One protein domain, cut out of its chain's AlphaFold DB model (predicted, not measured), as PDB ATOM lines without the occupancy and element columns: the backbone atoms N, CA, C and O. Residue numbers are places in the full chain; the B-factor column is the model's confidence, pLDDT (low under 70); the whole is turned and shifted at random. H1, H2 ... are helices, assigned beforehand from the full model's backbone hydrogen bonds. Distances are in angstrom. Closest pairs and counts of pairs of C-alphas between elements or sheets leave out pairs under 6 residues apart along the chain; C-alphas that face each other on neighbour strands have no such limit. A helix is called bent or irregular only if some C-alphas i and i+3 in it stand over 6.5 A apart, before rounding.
ATOM      1  N   MET A   1      33.847 234.254-204.669       41.62
ATOM      2  CA  MET A   1      34.221 233.979-203.267       41.62
ATOM      3  C   MET A   1      33.060 233.182-202.679       41.62
ATOM      4  O   MET A   1      32.080 233.775-202.267       41.62
ATOM      5  N   GLU A   2      33.099 231.850-202.816       45.75
ATOM      6  CA  GLU A   2      31.988 230.924-202.475       45.75
ATOM      7  C   GLU A   2      32.435 229.743-201.589       45.75
ATOM      8  O   GLU A   2      31.597 228.980-201.117       45.75
ATOM      9  N   LEU A   3      33.742 229.600-201.321       47.72
ATOM     10  CA  LEU A   3      34.296 228.499-200.519       47.72
ATOM     11  C   LEU A   3      33.684 228.341-199.108       47.72
ATOM     12  O   LEU A   3      33.432 227.196-198.735       47.72
ATOM     13  N   PRO A   4      33.393 229.416-198.340       55.50
ATOM     14  CA  PRO A   4      32.922 229.271-196.958       55.50
ATOM     15  C   PRO A   4      31.551 228.592-196.857       55.50
ATOM     16  O   PRO A   4      31.309 227.785-195.965       55.50
ATOM     17  N   LYS A   5      30.652 228.874-197.812       57.47
ATOM     18  CA  LYS A   5      29.293 228.307-197.830       57.47
ATOM     19  C   LYS A   5      29.279 226.825-198.183       57.47
ATOM     20  O   LYS A   5      28.477 226.082-197.634       57.47
ATOM     21  N   LYS A   6      30.183 226.389-199.060       65.94
ATOM     22  CA  LYS A   6      30.282 224.977-199.436       65.94
ATOM     23  C   LYS A   6      30.784 224.121-198.266       65.94
ATOM     24  O   LYS A   6      30.176 223.112-197.949       65.94
ATOM     25  N   LYS A   7      31.816 224.592-197.556       66.06
ATOM     26  CA  LYS A   7      32.354 223.919-196.357       66.06
ATOM     27  C   LYS A   7      31.320 223.804-195.229       66.06
ATOM     28  O   LYS A   7      31.313 222.820-194.499       66.06
ATOM     29  N   LEU A   8      30.435 224.796-195.102       63.50
ATOM     30  CA  LEU A   8      29.299 224.780-194.176       63.50
ATOM     31  C   LEU A   8      28.324 223.638-194.490       63.50
ATOM     32  O   LEU A   8      27.965 222.874-193.596       63.50
ATOM     33  N   GLU A   9      27.900 223.528-195.748       66.56
ATOM     34  CA  GLU A   9      26.995 222.462-196.191       66.56
ATOM     35  C   GLU A   9      27.646 221.084-196.030       66.56
ATOM     36  O   GLU A   9      26.997 220.154-195.548       66.56
ATOM     37  N   ASP A  10      28.941 220.981-196.338       70.38
ATOM     38  CA  ASP A  10      29.718 219.751-196.192       70.38
ATOM     39  C   ASP A  10      29.809 219.304-194.721       70.38
ATOM     40  O   ASP A  10      29.682 218.112-194.437       70.38
ATOM     41  N   LEU A  11      29.986 220.233-193.771       70.44
ATOM     42  CA  LEU A  11      30.050 219.926-192.338       70.44
ATOM     43  C   LEU A  11      28.685 219.528-191.757       70.44
ATOM     44  O   LEU A  11      28.602 218.568-190.991       70.44
ATOM     45  N   ILE A  12      27.621 220.260-192.109       72.50
ATOM     46  CA  ILE A  12      26.255 219.936-191.664       72.50
ATOM     47  C   ILE A  12      25.854 218.566-192.212       72.50
ATOM     48  O   ILE A  12      25.436 217.695-191.452       72.50
ATOM     49  N   SER A  13      26.064 218.340-193.512       78.00
ATOM     50  CA  SER A  13      25.763 217.055-194.144       78.00
ATOM     51  C   SER A  13      26.566 215.913-193.522       78.00
ATOM     52  O   SER A  13      26.028 214.825-193.312       78.00
ATOM     53  N   ALA A  14      27.836 216.158-193.188       75.06
ATOM     54  CA  ALA A  14      28.675 215.181-192.511       75.06
ATOM     55  C   ALA A  14      28.128 214.803-191.131       75.06
ATOM     56  O   ALA A  14      28.034 213.619-190.804       75.06
ATOM     57  N   ALA A  15      27.740 215.802-190.336       70.81
ATOM     58  CA  ALA A  15      27.161 215.588-189.019       70.81
ATOM     59  C   ALA A  15      25.852 214.789-189.089       70.81
ATOM     60  O   ALA A  15      25.698 213.822-188.342       70.81
ATOM     61  N   ASP A  16      24.958 215.135-190.019       76.19
ATOM     62  CA  ASP A  16      23.679 214.441-190.208       76.19
ATOM     63  C   ASP A  16      23.884 212.958-190.551       76.19
ATOM     64  O   ASP A  16      23.277 212.087-189.922       76.19
ATOM     65  N   LYS A  17      24.809 212.648-191.474       78.12
ATOM     66  CA  LYS A  17      25.167 211.261-191.826       78.12
ATOM     67  C   LYS A  17      25.687 210.469-190.625       78.12
ATOM     68  O   LYS A  17      25.358 209.295-190.458       78.12
ATOM     69  N   ILE A  18      26.505 211.102-189.781       73.38
ATOM     70  CA  ILE A  18      27.064 210.470-188.579       73.38
ATOM     71  C   ILE A  18      25.966 210.193-187.543       73.38
ATOM     72  O   ILE A  18      25.938 209.099-186.973       73.38
ATOM     73  N   ILE A  19      25.048 211.141-187.325       74.81
ATOM     74  CA  ILE A  19      23.904 210.987-186.412       74.81
ATOM     75  C   ILE A  19      22.992 209.849-186.882       74.81
ATOM     76  O   ILE A  19      22.663 208.958-186.091       74.81
ATOM     77  N   GLU A  20      22.628 209.851-188.169       76.81
ATOM     78  CA  GLU A  20      21.756 208.840-188.775       76.81
ATOM     79  C   GLU A  20      22.350 207.432-188.631       76.81
ATOM     80  O   GLU A  20      21.680 206.511-188.163       76.81
ATOM     81  N   ALA A  21      23.639 207.269-188.940       71.31
ATOM     82  CA  ALA A  21      24.300 205.970-188.867       71.31
ATOM     83  C   ALA A  21      24.453 205.418-187.440       71.31
ATOM     84  O   ALA A  21      24.501 204.200-187.254       71.31
ATOM     85  N   ASN A  22      24.526 206.291-186.431       64.88
ATOM     86  CA  ASN A  22      24.683 205.886-185.034       64.88
ATOM     87  C   ASN A  22      23.340 205.693-184.296       64.88
ATOM     88  O   ASN A  22      23.356 205.295-183.131       64.88
ATOM     89  N   ASN A  23      22.183 205.908-184.948       64.12
ATOM     90  CA  ASN A  23      20.836 205.788-184.351       64.12
ATOM     91  C   ASN A  23      20.665 206.561-183.020       64.12
ATOM     92  O   ASN A  23      19.901 206.147-182.143       64.12
ATOM     93  N   GLN A  24      21.389 207.668-182.831       57.00
ATOM     94  CA  GLN A  24      21.349 208.449-181.591       57.00
ATOM     95  C   GLN A  24      20.341 209.603-181.689       57.00
ATOM     96  O   GLN A  24      20.310 210.343-182.665       57.00
ATOM     97  N   THR A  25      19.537 209.799-180.639       54.00
ATOM     98  CA  THR A  25      18.542 210.885-180.497       54.00
ATOM     99  C   THR A  25      19.166 212.228-180.083       54.00
ATOM    100  O   THR A  25      18.555 212.996-179.338       54.00
ATOM    101  N   GLN A  26      20.415 212.487-180.469       56.03
ATOM    102  CA  GLN A  26      21.150 213.675-180.035       56.03
ATOM    103  C   GLN A  26      20.840 214.909-180.887       56.03
ATOM    104  O   GLN A  26      20.401 214.801-182.029       56.03
ATOM    105  N   GLU A  27      21.027 216.093-180.291       55.19
ATOM    106  CA  GLU A  27      20.976 217.364-181.023       55.19
ATOM    107  C   GLU A  27      22.131 217.421-182.043       55.19
ATOM    108  O   GLU A  27      23.157 216.772-181.839       55.19
ATOM    109  N   ASP A  28      21.964 218.168-183.141       62.12
ATOM    110  CA  ASP A  28      22.953 218.239-184.227       62.12
ATOM    111  C   ASP A  28      24.326 218.795-183.762       62.12
ATOM    112  O   ASP A  28      24.488 219.204-182.611       62.12
ATOM    113  N   LEU A  29      25.342 218.827-184.638       62.47
ATOM    114  CA  LEU A  29      26.689 219.362-184.337       62.47
ATOM    115  C   LEU A  29      26.677 220.769-183.681       62.47
ATOM    116  O   LEU A  29      27.565 221.121-182.898       62.47
ATOM    117  N   PHE A  30      25.658 221.571-183.973       59.94
ATOM    118  CA  PHE A  30      25.384 222.909-183.453       59.94
ATOM    119  C   PHE A  30      24.264 222.966-182.395       59.94
ATOM    120  O   PHE A  30      23.918 224.048-181.906       59.94
ATOM    121  N   GLY A  31      23.737 221.824-181.958       62.22
ATOM    122  CA  GLY A  31      22.719 221.733-180.917       62.22
ATOM    123  C   GLY A  31      21.350 222.231-181.394       62.22
ATOM    124  O   GLY A  31      20.839 221.823-182.430       62.22
ATOM    125  N   GLN A  32      20.727 223.143-180.640       44.94
ATOM    126  CA  GLN A  32      19.462 223.792-181.036       44.94
ATOM    127  C   GLN A  32      19.640 224.913-182.070       44.94
ATOM    128  O   GLN A  32      18.650 225.491-182.533       44.94
ATOM    129  N   VAL A  33      20.881 225.261-182.427       46.12
ATOM    130  CA  VAL A  33      21.171 226.327-183.390       46.12
ATOM    131  C   VAL A  33      20.954 225.792-184.806       46.12
ATOM    132  O   VAL A  33      21.890 225.536-185.544       46.12
ATOM    133  N   LYS A  34      19.685 225.680-185.208       51.19
ATOM    134  CA  LYS A  34      19.276 225.274-186.564       51.19
ATOM    135  C   LYS A  34      19.275 226.416-187.578       51.19
ATOM    136  O   LYS A  34      18.778 226.248-188.685       51.19
ATOM    137  N   ASN A  35      19.729 227.610-187.191       49.28
ATOM    138  CA  ASN A  35      19.691 228.782-188.059       49.28
ATOM    139  C   ASN A  35      20.923 228.780-188.977       49.28
ATOM    140  O   ASN A  35      22.020 229.051-188.480       49.28
ATOM    141  N   PRO A  36      20.766 228.568-190.297       43.81
ATOM    142  CA  PRO A  36      21.888 228.530-191.230       43.81
ATOM    143  C   PRO A  36      22.730 229.807-191.205       43.81
ATOM    144  O   PRO A  36      23.934 229.736-191.416       43.81
ATOM    145  N   ASN A  37      22.136 230.962-190.878       45.12
ATOM    146  CA  ASN A  37      22.873 232.219-190.754       45.12
ATOM    147  C   ASN A  37      23.744 232.258-189.491       45.12
ATOM    148  O   ASN A  37      24.876 232.717-189.561       45.12
ATOM    149  N   ALA A  38      23.269 231.725-188.360       51.56
ATOM    150  CA  ALA A  38      24.062 231.645-187.130       51.56
ATOM    151  C   ALA A  38      25.214 230.642-187.277       51.56
ATOM    152  O   ALA A  38      26.331 230.918-186.849       51.56
ATOM    153  N   ILE A  39      24.962 229.513-187.948       50.25
ATOM    154  CA  ILE A  39      26.012 228.551-188.295       50.25
ATOM    155  C   ILE A  39      26.992 229.190-189.290       50.25
ATOM    156  O   ILE A  39      28.204 229.083-189.114       50.25
ATOM    157  N   SER A  40      26.493 229.942-190.278       52.03
ATOM    158  CA  SER A  40      27.351 230.692-191.193       52.03
ATOM    159  C   SER A  40      28.163 231.768-190.482       52.03
ATOM    160  O   SER A  40      29.302 231.927-190.841       52.03
ATOM    161  N   GLU A  41      27.678 232.453-189.445       57.75
ATOM    162  CA  GLU A  41      28.475 233.434-188.684       57.75
ATOM    163  C   GLU A  41      29.530 232.782-187.773       57.75
ATOM    164  O   GLU A  41      30.557 233.395-187.459       57.75
ATOM    165  N   ILE A  42      29.269 231.552-187.321       55.50
ATOM    166  CA  ILE A  42      30.230 230.736-186.571       55.50
ATOM    167  C   ILE A  42      31.344 230.240-187.502       55.50
ATOM    168  O   ILE A  42      32.495 230.207-187.073       55.50
ATOM    169  N   LEU A  43      31.013 229.871-188.746       50.44
ATOM    170  CA  LEU A  43      31.950 229.314-189.734       50.44
ATOM    171  C   LEU A  43      32.559 230.347-190.698       50.44
ATOM    172  O   LEU A  43      33.656 230.123-191.199       50.44
ATOM    173  N   ASP A  44      31.914 231.496-190.908       53.50
ATOM    174  CA  ASP A  44      32.456 232.724-191.514       53.50
ATOM    175  C   ASP A  44      33.366 233.392-190.480       53.50
ATOM    176  O   ASP A  44      33.190 234.544-190.082       53.50
ATOM    177  N   ILE A  45      34.299 232.589-189.959       55.44
ATOM    178  CA  ILE A  45      35.308 232.974-188.990       55.44
ATOM    179  C   ILE A  45      36.113 234.072-189.679       55.44
ATOM    180  O   ILE A  45      36.870 233.777-190.613       55.44
ATOM    181  N   PRO A  46      36.005 235.337-189.240       45.06
ATOM    182  CA  PRO A  46      36.955 236.342-189.673       45.06
ATOM    183  C   PRO A  46      38.323 235.805-189.262       45.06
ATOM    184  O   PRO A  46      38.473 235.410-188.107       45.06
ATOM    185  N   LEU A  47      39.269 235.760-190.206       42.16
ATOM    186  CA  LEU A  47      40.548 235.020-190.220       42.16
ATOM    187  C   LEU A  47      41.407 234.989-188.928       42.16
ATOM    188  O   LEU A  47      42.457 234.352-188.925       42.16
ATOM    189  N   GLN A  48      41.041 235.714-187.870       49.78
ATOM    190  CA  GLN A  48      41.773 235.938-186.628       49.78
ATOM    191  C   GLN A  48      40.827 236.233-185.430       49.78
ATOM    192  O   GLN A  48      41.110 237.149-184.660       49.78
ATOM    193  N   ASP A  49      39.693 235.533-185.247       60.94
ATOM    194  CA  ASP A  49      38.931 235.593-183.975       60.94
ATOM    195  C   ASP A  49      39.149 234.319-183.129       60.94
ATOM    196  O   ASP A  49      38.377 233.357-183.232       60.94
ATOM    197  N   PRO A  50      40.167 234.308-182.240       60.88
ATOM    198  CA  PRO A  50      40.463 233.180-181.359       60.88
ATOM    199  C   PRO A  50      39.266 232.712-180.528       60.88
ATOM    200  O   PRO A  50      39.170 231.536-180.176       60.88
ATOM    201  N   LYS A  51      38.335 233.617-180.194       63.41
ATOM    202  CA  LYS A  51      37.182 233.298-179.347       63.41
ATOM    203  C   LYS A  51      36.149 232.458-180.102       63.41
ATOM    204  O   LYS A  51      35.525 231.574-179.506       63.41
ATOM    205  N   ARG A  52      35.973 232.707-181.402       63.12
ATOM    206  CA  ARG A  52      35.055 231.941-182.259       63.12
ATOM    207  C   ARG A  52      35.627 230.577-182.633       63.12
ATOM    208  O   ARG A  52      34.915 229.593-182.461       63.12
ATOM    209  N   SER A  53      36.912 230.489-182.993       64.06
ATOM    210  CA  SER A  53      37.598 229.197-183.207       64.06
ATOM    211  C   SER A  53      37.561 228.315-181.956       64.06
ATOM    212  O   SER A  53      37.263 227.124-182.033       64.06
ATOM    213  N   TYR A  54      37.777 228.914-180.777       66.25
ATOM    214  CA  TYR A  54      37.614 228.228-179.494       66.25
ATOM    215  C   TYR A  54      36.190 227.688-179.312       66.25
ATOM    216  O   TYR A  54      36.004 226.548-178.893       66.25
ATOM    217  N   THR A  55      35.181 228.500-179.626       69.12
ATOM    218  CA  THR A  55      33.772 228.114-179.489       69.12
ATOM    219  C   THR A  55      33.431 226.951-180.415       69.12
ATOM    220  O   THR A  55      32.956 225.925-179.932       69.12
ATOM    221  N   LEU A  56      33.766 227.063-181.702       69.75
ATOM    222  CA  LEU A  56      33.527 226.017-182.692       69.75
ATOM    223  C   LEU A  56      34.188 224.695-182.289       69.75
ATOM    224  O   LEU A  56      33.558 223.638-182.319       69.75
ATOM    225  N   TYR A  57      35.445 224.737-181.850       69.31
ATOM    226  CA  TYR A  57      36.123 223.514-181.451       69.31
ATOM    227  C   TYR A  57      35.550 222.924-180.157       69.31
ATOM    228  O   TYR A  57      35.110 221.779-180.149       69.31
ATOM    229  N   TYR A  58      35.524 223.681-179.057       68.50
ATOM    230  CA  TYR A  58      35.181 223.123-177.745       68.50
ATOM    231  C   TYR A  58      33.683 222.876-177.555       68.50
ATOM    232  O   TYR A  58      33.311 221.909-176.888       68.50
ATOM    233  N   GLN A  59      32.822 223.747-178.089       69.50
ATOM    234  CA  GLN A  59      31.374 223.658-177.869       69.50
ATOM    235  C   GLN A  59      30.676 222.774-178.904       69.50
ATOM    236  O   GLN A  59      29.675 222.147-178.558       69.50
ATOM    237  N   ASN A  60      31.213 222.685-180.126       74.12
ATOM    238  CA  ASN A  60      30.612 221.912-181.212       74.12
ATOM    239  C   ASN A  60      31.408 220.638-181.488       74.12
ATOM    240  O   ASN A  60      30.980 219.551-181.102       74.12
ATOM    241  N   ILE A  61      32.598 220.760-182.081       74.50
ATOM    242  CA  ILE A  61      33.332 219.603-182.617       74.50
ATOM    243  C   ILE A  61      33.762 218.635-181.510       74.50
ATOM    244  O   ILE A  61      33.537 217.432-181.610       74.50
ATOM    245  N   GLN A  62      34.348 219.131-180.420       78.50
ATOM    246  CA  GLN A  62      34.809 218.290-179.318       78.50
ATOM    247  C   GLN A  62      33.647 217.596-178.600       78.50
ATOM    248  O   GLN A  62      33.800 216.447-178.176       78.50
ATOM    249  N   LYS A  63      32.515 218.292-178.440       77.81
ATOM    250  CA  LYS A  63      31.312 217.731-177.821       77.81
ATOM    251  C   LYS A  63      30.750 216.615-178.700       77.81
ATOM    252  O   LYS A  63      30.650 215.489-178.231       77.81
ATOM    253  N   PHE A  64      30.549 216.907-179.983       76.62
ATOM    254  CA  PHE A  64      30.114 215.952-180.996       76.62
ATOM    255  C   PHE A  64      31.020 214.715-181.042       76.62
ATOM    256  O   PHE A  64      30.566 213.593-180.860       76.62
ATOM    257  N   LEU A  65      32.338 214.889-181.153       76.06
ATOM    258  CA  LEU A  65      33.269 213.758-181.101       76.06
ATOM    259  C   LEU A  65      33.193 212.991-179.772       76.06
ATOM    260  O   LEU A  65      33.387 211.783-179.751       76.06
ATOM    261  N   GLY A  66      32.931 213.659-178.647       78.50
ATOM    262  CA  GLY A  66      32.721 212.995-177.358       78.50
ATOM    263  C   GLY A  66      31.468 212.121-177.299       78.50
ATOM    264  O   GLY A  66      31.455 211.154-176.538       78.50
ATOM    265  N   ASP A  67      30.467 212.454-178.103       78.75
ATOM    266  CA  ASP A  67      29.196 211.748-178.192       78.75
ATOM    267  C   ASP A  67      29.279 210.511-179.109       78.75
ATOM    268  O   ASP A  67      28.728 209.455-178.781       78.75
ATOM    269  N   PHE A  68      30.053 210.606-180.201       77.50
ATOM    270  CA  PHE A  68      30.179 209.543-181.210       77.50
ATOM    271  C   PHE A  68      31.404 208.638-181.058       77.50
ATOM    272  O   PHE A  68      31.380 207.505-181.539       77.50
ATOM    273  N   LEU A  69      32.489 209.099-180.428       83.00
ATOM    274  CA  LEU A  69      33.670 208.259-180.225       83.00
ATOM    275  C   LEU A  69      33.448 207.265-179.074       83.00
ATOM    276  O   LEU A  69      32.926 207.645-178.022       83.00
ATOM    277  N   PRO A  70      33.907 206.006-179.210       81.19
ATOM    278  CA  PRO A  70      33.760 205.012-178.158       81.19
ATOM    279  C   PRO A  70      34.494 205.454-176.886       81.19
ATOM    280  O   PRO A  70      35.646 205.902-176.927       81.19
ATOM    281  N   LYS A  71      33.820 205.332-175.740       80.31
ATOM    282  CA  LYS A  71      34.400 205.656-174.430       80.31
ATOM    283  C   LYS A  71      35.466 204.624-174.066       80.31
ATOM    284  O   LYS A  71      35.322 203.452-174.395       80.31
ATOM    285  N   ASP A  72      36.526 205.084-173.404       73.56
ATOM    286  CA  ASP A  72      37.607 204.241-172.877       73.56
ATOM    287  C   ASP A  72      38.256 203.306-173.918       73.56
ATOM    288  O   ASP A  72      38.601 202.166-173.621       73.56
ATOM    289  N   ASN A  73      38.439 203.800-175.148       82.94
ATOM    290  CA  ASN A  73      39.098 203.079-176.237       82.94
ATOM    291  C   ASN A  73      40.377 203.797-176.690       82.94
ATOM    292  O   ASN A  73      40.392 205.024-176.827       82.94
ATOM    293  N   ASP A  74      41.432 203.033-176.966       86.06
ATOM    294  CA  ASP A  74      42.719 203.566-177.414       86.06
ATOM    295  C   ASP A  74      42.598 204.284-178.760       86.06
ATOM    296  O   ASP A  74      43.193 205.347-178.929       86.06
ATOM    297  N   ILE A  75      41.711 203.827-179.657       88.00
ATOM    298  CA  ILE A  75      41.435 204.526-180.920       88.00
ATOM    299  C   ILE A  75      40.896 205.939-180.680       88.00
ATOM    300  O   ILE A  75      41.281 206.880-181.368       88.00
ATOM    301  N   SER A  76      40.054 206.124-179.661       85.94
ATOM    302  CA  SER A  76      39.501 207.434-179.309       85.94
ATOM    303  C   SER A  76      40.569 208.360-178.738       85.94
ATOM    304  O   SER A  76      40.516 209.567-178.975       85.94
ATOM    305  N   LYS A  77      41.549 207.817-178.001       85.44
ATOM    306  CA  LYS A  77      42.715 208.585-177.538       85.44
ATOM    307  C   LYS A  77      43.576 209.006-178.728       85.44
ATOM    308  O   LYS A  77      43.892 210.188-178.836       85.44
ATOM    309  N   THR A  78      43.863 208.078-179.642       88.75
ATOM    310  CA  THR A  78      44.623 208.336-180.871       88.75
ATOM    311  C   THR A  78      43.959 209.408-181.735       88.75
ATOM    312  O   THR A  78      44.619 210.358-182.145       88.75
ATOM    313  N   ILE A  79      42.643 209.326-181.956       89.69
ATOM    314  CA  ILE A  79      41.887 210.337-182.714       89.69
ATOM    315  C   ILE A  79      42.020 211.716-182.061       89.69
ATOM    316  O   ILE A  79      42.311 212.698-182.742       89.69
ATOM    317  N   ARG A  80      41.859 211.802-180.733       86.12
ATOM    318  CA  ARG A  80      42.019 213.068-179.998       86.12
ATOM    319  C   ARG A  80      43.443 213.613-180.097       86.12
ATOM    320  O   ARG A  80      43.607 214.818-180.243       86.12
ATOM    321  N   GLU A  81      44.452 212.748-180.038       85.81
ATOM    322  CA  GLU A  81      45.860 213.131-180.179       85.81
ATOM    323  C   GLU A  81      46.148 213.690-181.579       85.81
ATOM    324  O   GLU A  81      46.693 214.785-181.694       85.81
ATOM    325  N   LEU A  82      45.685 213.018-182.636       89.19
ATOM    326  CA  LEU A  82      45.859 213.479-184.017       89.19
ATOM    327  C   LEU A  82      45.122 214.798-184.304       89.19
ATOM    328  O   LEU A  82      45.644 215.642-185.033       89.19
ATOM    329  N   ILE A  83      43.940 215.006-183.713       86.56
ATOM    330  CA  ILE A  83      43.241 216.301-183.772       86.56
ATOM    331  C   ILE A  83      44.058 217.377-183.053       86.56
ATOM    332  O   ILE A  83      44.227 218.470-183.581       86.56
ATOM    333  N   CYS A  84      44.609 217.087-181.872       81.62
ATOM    334  CA  CYS A  84      45.459 218.046-181.168       81.62
ATOM    335  C   CYS A  84      46.710 218.427-181.972       81.62
ATOM    336  O   CYS A  84      47.069 219.601-181.972       81.62
ATOM    337  N   ILE A  85      47.343 217.473-182.661       85.06
ATOM    338  CA  ILE A  85      48.491 217.748-183.539       85.06
ATOM    339  C   ILE A  85      48.076 218.678-184.684       85.06
ATOM    340  O   ILE A  85      48.748 219.684-184.912       85.06
ATOM    341  N   LEU A  86      46.934 218.402-185.326       86.19
ATOM    342  CA  LEU A  86      46.392 219.226-186.410       86.19
ATOM    343  C   LEU A  86      46.164 220.669-185.955       86.19
ATOM    344  O   LEU A  86      46.545 221.602-186.651       86.19
ATOM    345  N   LEU A  87      45.593 220.854-184.764       80.50
ATOM    346  CA  LEU A  87      45.265 222.178-184.226       80.50
ATOM    347  C   LEU A  87      46.464 222.942-183.649       80.50
ATOM    348  O   LEU A  87      46.356 224.142-183.411       80.50
ATOM    349  N   ALA A  88      47.570 222.259-183.361       79.75
ATOM    350  CA  ALA A  88      48.751 222.863-182.750       79.75
ATOM    351  C   ALA A  88      49.978 222.917-183.667       79.75
ATOM    352  O   ALA A  88      51.022 223.420-183.244       79.75
ATOM    353  N   HIS A  89      49.863 222.376-184.883       83.19
ATOM    354  CA  HIS A  89      50.893 222.348-185.933       83.19
ATOM    355  C   HIS A  89      52.189 221.632-185.557       83.19
ATOM    356  O   HIS A  89      53.221 221.822-186.201       83.19
ATOM    357  N   LYS A  90      52.168 220.827-184.495       76.69
ATOM    358  CA  LYS A  90      53.343 220.092-184.033       76.69
ATOM    359  C   LYS A  90      52.959 218.731-183.492       76.69
ATOM    360  O   LYS A  90      52.049 218.615-182.669       76.69
ATOM    361  N   GLU A  91      53.698 217.713-183.923       73.81
ATOM    362  CA  GLU A  91      53.724 216.430-183.231       73.81
ATOM    363  C   GLU A  91      54.168 216.659-181.774       73.81
ATOM    364  O   GLU A  91      55.042 217.483-181.488       73.81
ATOM    365  N   LEU A  92      53.548 215.949-180.830       64.31
ATOM    366  CA  LEU A  92      53.974 215.971-179.433       64.31
ATOM    367  C   LEU A  92      55.458 215.587-179.339       64.31
ATOM    368  O   LEU A  92      55.866 214.507-179.766       64.31
ATOM    369  N   SER A  93      56.273 216.458-178.741       47.97
ATOM    370  CA  SER A  93      57.666 216.148-178.435       47.97
ATOM    371  C   SER A  93      57.709 215.057-177.363       47.97
ATOM    372  O   SER A  93      57.565 215.339-176.175       47.97
ATOM    373  N   GLY A  94      57.888 213.811-177.793       46.97
ATOM    374  CA  GLY A  94      57.928 212.651-176.911       46.97
ATOM    375  C   GLY A  94      56.543 212.057-176.668       46.97
ATOM    376  O   GLY A  94      55.715 212.597-175.942       46.97
ATOM    377  N   ILE A  95      56.334 210.853-177.201       51.06
ATOM    378  CA  ILE A  95      55.185 209.972-176.927       51.06
ATOM    379  C   ILE A  95      55.079 209.629-175.413       51.06
ATOM    380  O   ILE A  95      54.046 209.141-174.946       51.06
ATOM    381  N   THR A  96      56.103 209.968-174.619       37.62
ATOM    382  CA  THR A  96      56.132 209.960-173.151       37.62
ATOM    383  C   THR A  96      55.898 211.361-172.573       37.62
ATOM    384  O   THR A  96      56.757 212.224-172.713       37.62
ATOM    385  N   TYR A  97      54.750 211.539-171.905       37.91
ATOM    386  CA  TYR A  97      54.358 212.650-171.020       37.91
ATOM    387  C   TYR A  97      55.274 213.890-171.019       37.91
ATOM    388  O   TYR A  97      56.275 213.945-170.308       37.91
ATOM    389  N   GLY A  98      54.838 214.925-171.734       32.94
ATOM    390  CA  GLY A  98      55.382 216.277-171.674       32.94
ATOM    391  C   GLY A  98      54.247 217.299-171.667       32.94
ATOM    392  O   GLY A  98      53.197 217.088-172.274       32.94
ATOM    393  N   THR A  99      54.436 218.374-170.910       37.16
ATOM    394  CA  THR A  99      53.485 219.471-170.701       37.16
ATOM    395  C   THR A  99      52.926 219.989-172.031       37.16
ATOM    396  O   THR A  99      53.676 220.195-172.980       37.16
ATOM    397  N   ARG A 100      51.603 220.204-172.097       45.03
ATOM    398  CA  ARG A 100      50.890 220.781-173.253       45.03
ATOM    399  C   ARG A 100      51.452 222.166-173.598       45.03
ATOM    400  O   ARG A 100      50.944 223.174-173.123       45.03
ATOM    401  N   GLU A 101      52.482 222.223-174.431       38.25
ATOM    402  CA  GLU A 101      52.959 223.477-175.036       38.25
ATOM    403  C   GLU A 101      52.267 223.769-176.376       38.25
ATOM    404  O   GLU A 101      52.548 224.768-177.034       38.25
ATOM    405  N   ALA A 102      51.417 222.850-176.828       44.53
ATOM    406  CA  ALA A 102      50.561 222.943-178.000       44.53
ATOM    407  C   ALA A 102      49.163 223.344-177.524       44.53
ATOM    408  O   ALA A 102      48.460 222.551-176.891       44.53
ATOM    409  N   ASP A 103      48.795 224.595-177.760       53.28
ATOM    410  CA  ASP A 103      47.540 225.154-177.293       53.28
ATOM    411  C   ASP A 103      46.533 225.175-178.438       53.28
ATOM    412  O   ASP A 103      46.690 225.943-179.381       53.28
ATOM    413  N   SER A 104      45.467 224.377-178.353       51.41
ATOM    414  CA  SER A 104      44.364 224.398-179.325       51.41
ATOM    415  C   SER A 104      43.641 225.754-179.395       51.41
ATOM    416  O   SER A 104      42.836 225.964-180.297       51.41
ATOM    417  N   ARG A 105      43.939 226.703-178.491       51.25
ATOM    418  CA  ARG A 105      43.553 228.123-178.616       51.25
ATOM    419  C   ARG A 105      44.326 228.876-179.711       51.25
ATOM    420  O   ARG A 105      43.931 229.987-180.047       51.25
ATOM    421  N   MET A 106      45.406 228.301-180.249       54.69
ATOM    422  CA  MET A 106      46.156 228.831-181.398       54.69
ATOM    423  C   MET A 106      45.637 228.318-182.743       54.69
ATOM    424  O   MET A 106      46.170 228.714-183.778       54.69
ATOM    425  N   ALA A 107      44.602 227.473-182.737       64.50
ATOM    426  CA  ALA A 107      44.027 226.944-183.959       64.50
ATOM    427  C   ALA A 107      43.505 228.075-184.854       64.50
ATOM    428  O   ALA A 107      42.661 228.894-184.468       64.50
ATOM    429  N   THR A 108      44.037 228.103-186.064       68.81
ATOM    430  CA  THR A 108      43.684 229.040-187.118       68.81
ATOM    431  C   THR A 108      42.390 228.610-187.799       68.81
ATOM    432  O   THR A 108      41.928 227.474-187.669       68.81
ATOM    433  N   THR A 109      41.800 229.515-188.576       68.25
ATOM    434  CA  THR A 109      40.663 229.183-189.442       68.25
ATOM    435  C   THR A 109      41.001 228.031-190.390       68.25
ATOM    436  O   THR A 109      40.194 227.123-190.548       68.25
ATOM    437  N   THR A 110      42.214 228.015-190.947       73.31
ATOM    438  CA  THR A 110      42.696 226.937-191.821       73.31
ATOM    439  C   THR A 110      42.679 225.580-191.115       73.31
ATOM    440  O   THR A 110      42.359 224.567-191.728       73.31
ATOM    441  N   ASP A 111      42.958 225.542-189.812       76.81
ATOM    442  CA  ASP A 111      42.923 224.294-189.039       76.81
ATOM    443  C   ASP A 111      41.503 223.783-188.857       76.81
ATOM    444  O   ASP A 111      41.255 222.581-188.946       76.81
ATOM    445  N   MET A 112      40.554 224.700-188.662       74.94
ATOM    446  CA  MET A 112      39.136 224.357-188.622       74.94
ATOM    447  C   MET A 112      38.662 223.849-189.985       74.94
ATOM    448  O   MET A 112      37.989 222.827-190.035       74.94
ATOM    449  N   GLU A 113      39.053 224.492-191.088       75.81
ATOM    450  CA  GLU A 113      38.730 224.025-192.446       75.81
ATOM    451  C   GLU A 113      39.298 222.628-192.725       75.81
ATOM    452  O   GLU A 113      38.589 221.765-193.244       75.81
ATOM    453  N   ASN A 114      40.547 222.377-192.324       84.69
ATOM    454  CA  ASN A 114      41.165 221.058-192.436       84.69
ATOM    455  C   ASN A 114      40.416 220.010-191.605       84.69
ATOM    456  O   ASN A 114      40.215 218.888-192.067       84.69
ATOM    457  N   LEU A 115      39.989 220.361-190.390       82.56
ATOM    458  CA  LEU A 115      39.220 219.460-189.537       82.56
ATOM    459  C   LEU A 115      37.830 219.172-190.119       82.56
ATOM    460  O   LEU A 115      37.374 218.033-190.059       82.56
ATOM    461  N   ILE A 116      37.187 220.171-190.726       78.62
ATOM    462  CA  ILE A 116      35.924 219.998-191.452       78.62
ATOM    463  C   ILE A 116      36.106 219.004-192.598       78.62
ATOM    464  O   ILE A 116      35.337 218.053-192.685       78.62
ATOM    465  N   ASP A 117      37.157 219.152-193.407       82.75
ATOM    466  CA  ASP A 117      37.436 218.229-194.515       82.75
ATOM    467  C   ASP A 117      37.604 216.784-194.053       82.75
ATOM    468  O   ASP A 117      37.060 215.862-194.662       82.75
ATOM    469  N   VAL A 118      38.319 216.590-192.943       89.00
ATOM    470  CA  VAL A 118      38.478 215.271-192.324       89.00
ATOM    471  C   VAL A 118      37.127 214.684-191.908       89.00
ATOM    472  O   VAL A 118      36.854 213.513-192.183       89.00
ATOM    473  N   LEU A 119      36.283 215.471-191.235       83.25
ATOM    474  CA  LEU A 119      34.975 215.008-190.767       83.25
ATOM    475  C   LEU A 119      34.026 214.723-191.935       83.25
ATOM    476  O   LEU A 119      33.310 213.722-191.901       83.25
ATOM    477  N   SER A 120      34.061 215.544-192.984       80.44
ATOM    478  CA  SER A 120      33.292 215.324-194.207       80.44
ATOM    479  C   SER A 120      33.700 214.038-194.916       80.44
ATOM    480  O   SER A 120      32.823 213.250-195.269       80.44
ATOM    481  N   GLU A 121      34.999 213.750-195.039       87.38
ATOM    482  CA  GLU A 121      35.467 212.472-195.597       87.38
ATOM    483  C   GLU A 121      35.054 211.273-194.724       87.38
ATOM    484  O   GLU A 121      34.623 210.233-195.233       87.38
ATOM    485  N   TRP A 122      35.150 211.407-193.400       88.25
ATOM    486  CA  TRP A 122      34.788 210.329-192.480       88.25
ATOM    487  C   TRP A 122      33.283 210.040-192.444       88.25
ATOM    488  O   TRP A 122      32.894 208.890-192.238       88.25
ATOM    489  N   SER A 123      32.440 211.041-192.699       80.00
ATOM    490  CA  SER A 123      30.979 210.901-192.679       80.00
ATOM    491  C   SER A 123      30.414 209.887-193.677       80.00
ATOM    492  O   SER A 123      29.305 209.400-193.486       80.00
ATOM    493  N   GLU A 124      31.185 209.513-194.702       83.00
ATOM    494  CA  GLU A 124      30.845 208.425-195.629       83.00
ATOM    495  C   GLU A 124      30.958 207.035-194.974       83.00
ATOM    496  O   GLU A 124      30.428 206.043-195.472       83.00
ATOM    497  N   THR A 125      31.679 206.940-193.856       83.81
ATOM    498  CA  THR A 125      31.914 205.716-193.071       83.81
ATOM    499  C   THR A 125      31.926 206.031-191.565       83.81
ATOM    500  O   THR A 125      32.940 205.825-190.892       83.81
ATOM    501  N   PRO A 126      30.812 206.531-191.013       76.38
ATOM    502  CA  PRO A 126      30.750 207.194-189.705       76.38
ATOM    503  C   PRO A 126      30.885 206.256-188.493       76.38
ATOM    504  O   PRO A 126      30.906 206.707-187.351       76.38
ATOM    505  N   THR A 127      30.968 204.945-188.718       80.50
ATOM    506  CA  THR A 127      31.229 203.927-187.686       80.50
ATOM    507  C   THR A 127      32.655 203.374-187.753       80.50
ATOM    508  O   THR A 127      33.080 202.635-186.863       80.50
ATOM    509  N   ASP A 128      33.427 203.741-188.783       87.75
ATOM    510  CA  ASP A 128      34.808 203.299-188.965       87.75
ATOM    511  C   ASP A 128      35.781 204.308-188.340       87.75
ATOM    512  O   ASP A 128      36.302 205.222-188.986       87.75
ATOM    513  N   TYR A 129      36.019 204.152-187.040       88.94
ATOM    514  CA  TYR A 129      36.933 205.017-186.288       88.94
ATOM    515  C   TYR A 129      38.403 204.830-186.695       88.94
ATOM    516  O   TYR A 129      39.197 205.766-186.587       88.94
ATOM    517  N   PHE A 130      38.777 203.652-187.204       90.56
ATOM    518  CA  PHE A 130      40.116 203.437-187.755       90.56
ATOM    519  C   PHE A 130      40.318 204.250-189.027       90.56
ATOM    520  O   PHE A 130      41.393 204.819-189.234       90.56
ATOM    521  N   LYS A 131      39.288 204.359-189.867       91.50
ATOM    522  CA  LYS A 131      39.325 205.235-191.033       91.50
ATOM    523  C   LYS A 131      39.417 206.705-190.636       91.50
ATOM    524  O   LYS A 131      40.266 207.392-191.195       91.50
ATOM    525  N   LEU A 132      38.674 207.169-189.622       92.00
ATOM    526  CA  LEU A 132      38.847 208.533-189.086       92.00
ATOM    527  C   LEU A 132      40.297 208.802-188.664       92.00
ATOM    528  O   LEU A 132      40.888 209.808-189.057       92.00
ATOM    529  N   ALA A 133      40.894 207.881-187.904       92.31
ATOM    530  CA  ALA A 133      42.284 208.002-187.478       92.31
ATOM    531  C   ALA A 133      43.260 208.039-188.673       92.31
ATOM    532  O   ALA A 133      44.214 208.814-188.660       92.31
ATOM    533  N   ASN A 134      43.008 207.264-189.736       94.19
ATOM    534  CA  ASN A 134      43.852 207.263-190.938       94.19
ATOM    535  C   ASN A 134      43.732 208.565-191.733       94.19
ATOM    536  O   ASN A 134      44.748 209.094-192.183       94.19
ATOM    537  N   ILE A 135      42.515 209.098-191.877       94.69
ATOM    538  CA  ILE A 135      42.271 210.381-192.547       94.69
ATOM    539  C   ILE A 135      43.006 211.500-191.795       94.69
ATOM    540  O   ILE A 135      43.735 212.283-192.406       94.69
ATOM    541  N   LEU A 136      42.897 211.527-190.462       93.75
ATOM    542  CA  LEU A 136      43.609 212.483-189.608       93.75
ATOM    543  C   LEU A 136      45.133 212.361-189.720       93.75
ATOM    544  O   LEU A 136      45.825 213.373-189.836       93.75
ATOM    545  N   LEU A 137      45.671 211.138-189.684       93.75
ATOM    546  CA  LEU A 137      47.109 210.900-189.822       93.75
ATOM    547  C   LEU A 137      47.612 211.392-191.183       93.75
ATOM    548  O   LEU A 137      48.593 212.130-191.248       93.75
ATOM    549  N   LYS A 138      46.912 211.028-192.262       95.25
ATOM    550  CA  LYS A 138      47.240 211.464-193.623       95.25
ATOM    551  C   LYS A 138      47.210 212.987-193.739       95.25
ATOM    552  O   LYS A 138      48.160 213.565-194.254       95.25
ATOM    553  N   LYS A 139      46.171 213.641-193.208       94.44
ATOM    554  CA  LYS A 139      46.054 215.106-193.230       94.44
ATOM    555  C   LYS A 139      47.218 215.782-192.504       94.44
ATOM    556  O   LYS A 139      47.806 216.721-193.027       94.44
ATOM    557  N   ASN A 140      47.591 215.287-191.325       90.38
ATOM    558  CA  ASN A 140      48.722 215.826-190.571       90.38
ATOM    559  C   ASN A 140      50.075 215.645-191.285       90.38
ATOM    560  O   ASN A 140      50.937 216.515-191.168       90.38
ATOM    561  N   LYS A 141      50.255 214.550-192.037       91.94
ATOM    562  CA  LYS A 141      51.433 214.344-192.897       91.94
ATOM    563  C   LYS A 141      51.455 215.307-194.081       91.94
ATOM    564  O   LYS A 141      52.451 215.987-194.286       91.94
ATOM    565  N   GLU A 142      50.328 215.452-194.783       93.62
ATOM    566  CA  GLU A 142      50.172 216.412-195.891       93.62
ATOM    567  C   GLU A 142      50.515 217.851-195.469       93.62
ATOM    568  O   GLU A 142      51.067 218.616-196.258       93.62
ATOM    569  N   LEU A 143      50.204 218.216-194.220       88.25
ATOM    570  CA  LEU A 143      50.503 219.526-193.633       88.25
ATOM    571  C   LEU A 143      51.924 219.634-193.044       88.25
ATOM    572  O   LEU A 143      52.333 220.717-192.628       88.25
ATOM    573  N   GLY A 144      52.687 218.538-193.014       87.50
ATOM    574  CA  GLY A 144      54.059 218.490-192.506       87.50
ATOM    575  C   GLY A 144      54.184 218.505-190.979       87.50
ATOM    576  O   GLY A 144      55.272 218.751-190.462       87.50
ATOM    577  N   TYR A 145      53.097 218.256-190.242       86.44
ATOM    578  CA  TYR A 145      53.104 218.235-188.770       86.44
ATOM    579  C   TYR A 145      53.572 216.899-188.200       86.44
ATOM    580  O   TYR A 145      54.027 216.841-187.057       86.44
ATOM    581  N   ILE A 146      53.438 215.836-188.993       88.06
ATOM    582  CA  ILE A 146      53.821 214.470-188.655       88.06
ATOM    583  C   ILE A 146      54.774 213.942-189.741       88.06
ATOM    584  O   ILE A 146      54.486 214.132-190.923       88.06
ATOM    585  N   PRO A 147      55.874 213.258-189.375       87.00
ATOM    586  CA  PRO A 147      56.754 212.605-190.342       87.00
ATOM    587  C   PRO A 147      56.043 211.547-191.204       87.00
ATOM    588  O   PRO A 147      55.159 210.824-190.737       87.00
ATOM    589  N   GLU A 148      56.461 211.404-192.462       88.00
ATOM    590  CA  GLU A 148      55.841 210.488-193.435       88.00
ATOM    591  C   GLU A 148      55.902 209.012-193.008       88.00
ATOM    592  O   GLU A 148      55.011 208.226-193.334       88.00
ATOM    593  N   GLU A 149      56.914 208.632-192.232       89.69
ATOM    594  CA  GLU A 149      57.119 207.276-191.729       89.69
ATOM    595  C   GLU A 149      56.178 206.876-190.584       89.69
ATOM    596  O   GLU A 149      56.067 205.688-190.284       89.69
ATOM    597  N   ARG A 150      55.499 207.836-189.941       88.62
ATOM    598  CA  ARG A 150      54.619 207.552-188.799       88.62
ATOM    599  C   ARG A 150      53.411 206.734-189.210       88.62
ATOM    600  O   ARG A 150      52.736 207.036-190.192       88.62
ATOM    601  N   GLU A 151      53.066 205.736-188.421       90.94
ATOM    602  CA  GLU A 151      51.881 204.909-188.620       90.94
ATOM    603  C   GLU A 151      50.910 205.067-187.447       90.94
ATOM    604  O   GLU A 151      51.295 205.467-186.352       90.94
ATOM    605  N   ILE A 152      49.637 204.695-187.632       89.31
ATOM    606  CA  ILE A 152      48.639 204.742-186.543       89.31
ATOM    607  C   ILE A 152      49.114 203.982-185.303       89.31
ATOM    608  O   ILE A 152      48.860 204.420-184.184       89.31
ATOM    609  N   LYS A 153      49.822 202.861-185.489       88.88
ATOM    610  CA  LYS A 153      50.356 202.045-184.392       88.88
ATOM    611  C   LYS A 153      51.293 202.820-183.463       88.88
ATOM    612  O   LYS A 153      51.388 202.458-182.298       88.88
TER     613      LYS A 153
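What this domain is: This is residues 1 to 153 of the 157 residues of an uncharacterized protein of Bacteroides ovatus (UniProt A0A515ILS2). What shape do these atoms make? The longest helix, H1, lies beside H5 and then H6 in one layer, and H3 and H4 form a loose second layer over them, with short H2 across H1 and H3. Residues 94 to 99 stick out as a free loop. What is the make-up? The 153 printed residues hold six named helices, H1 to H6 in chain order, and no named strand: all helix, compact, with a radius of gyration of the C-alphas of 15.2 A and spans of 43 by 36 by 26 A.

Where its parts are: Where is the longest helix? H1, residues 3 to 22, runs 29.0 A from C-alpha 3 at (34.296, 228.499, -200.519). Where are the others? H2 is residues 36 to 43, H3 50 to 68 (25.8 A), H4 74 to 88 (20.9 A), H5 109 to 122 (20.0 A) and H6 129 to 142, ending at C-alpha 142 (50.172, 216.412, -195.891). H3 is only just irregular: C-alphas 59 and 62 are 6.54 A apart.

How they stand to each other: What does H1 touch? With residues 7 to 14 alone it touches H5, the hub, at a steep tilt of 40 degrees, the same way; the closest C-alphas, of Ala 14 and Ser 120, are 4.9 A apart. With residues 4 to 8 alone it touches H2, about perpendicular at 76 degrees, closest at the C-alphas of Leu 8 and Leu 43, 6.9 A. What lies beyond H5? H4, H5 and H6 form an up and down bundle, each running against the one before; the closest C-alphas of H4 and H6, of Ile 79 and Ala 133, are 5.3 A apart. H3 only just touches H5, with 3 pairs of C-alphas within 8 A, closest at Ser 53 and Thr 109, 6.9 A, and H3 and H4 are near each other. Are the helix backbones whole? Every O i to N i+4 pair is within hydrogen-bond range in H1, H2, H4, H5 and H6, and 13 of 15 in H3.

The domain as a whole: How large is it? The two C-alphas farthest apart, of Met 1 and Thr 96, are 44.3 A apart. Which links are long, and is there a cut? H1 to H2 and H4 to H5 are long links, of 13 and 20 residues, and the printed part has no cut. Where is confidence low? The pLDDT is under 70 in residues 1 to 9, 22 to 59 and 92 to 109.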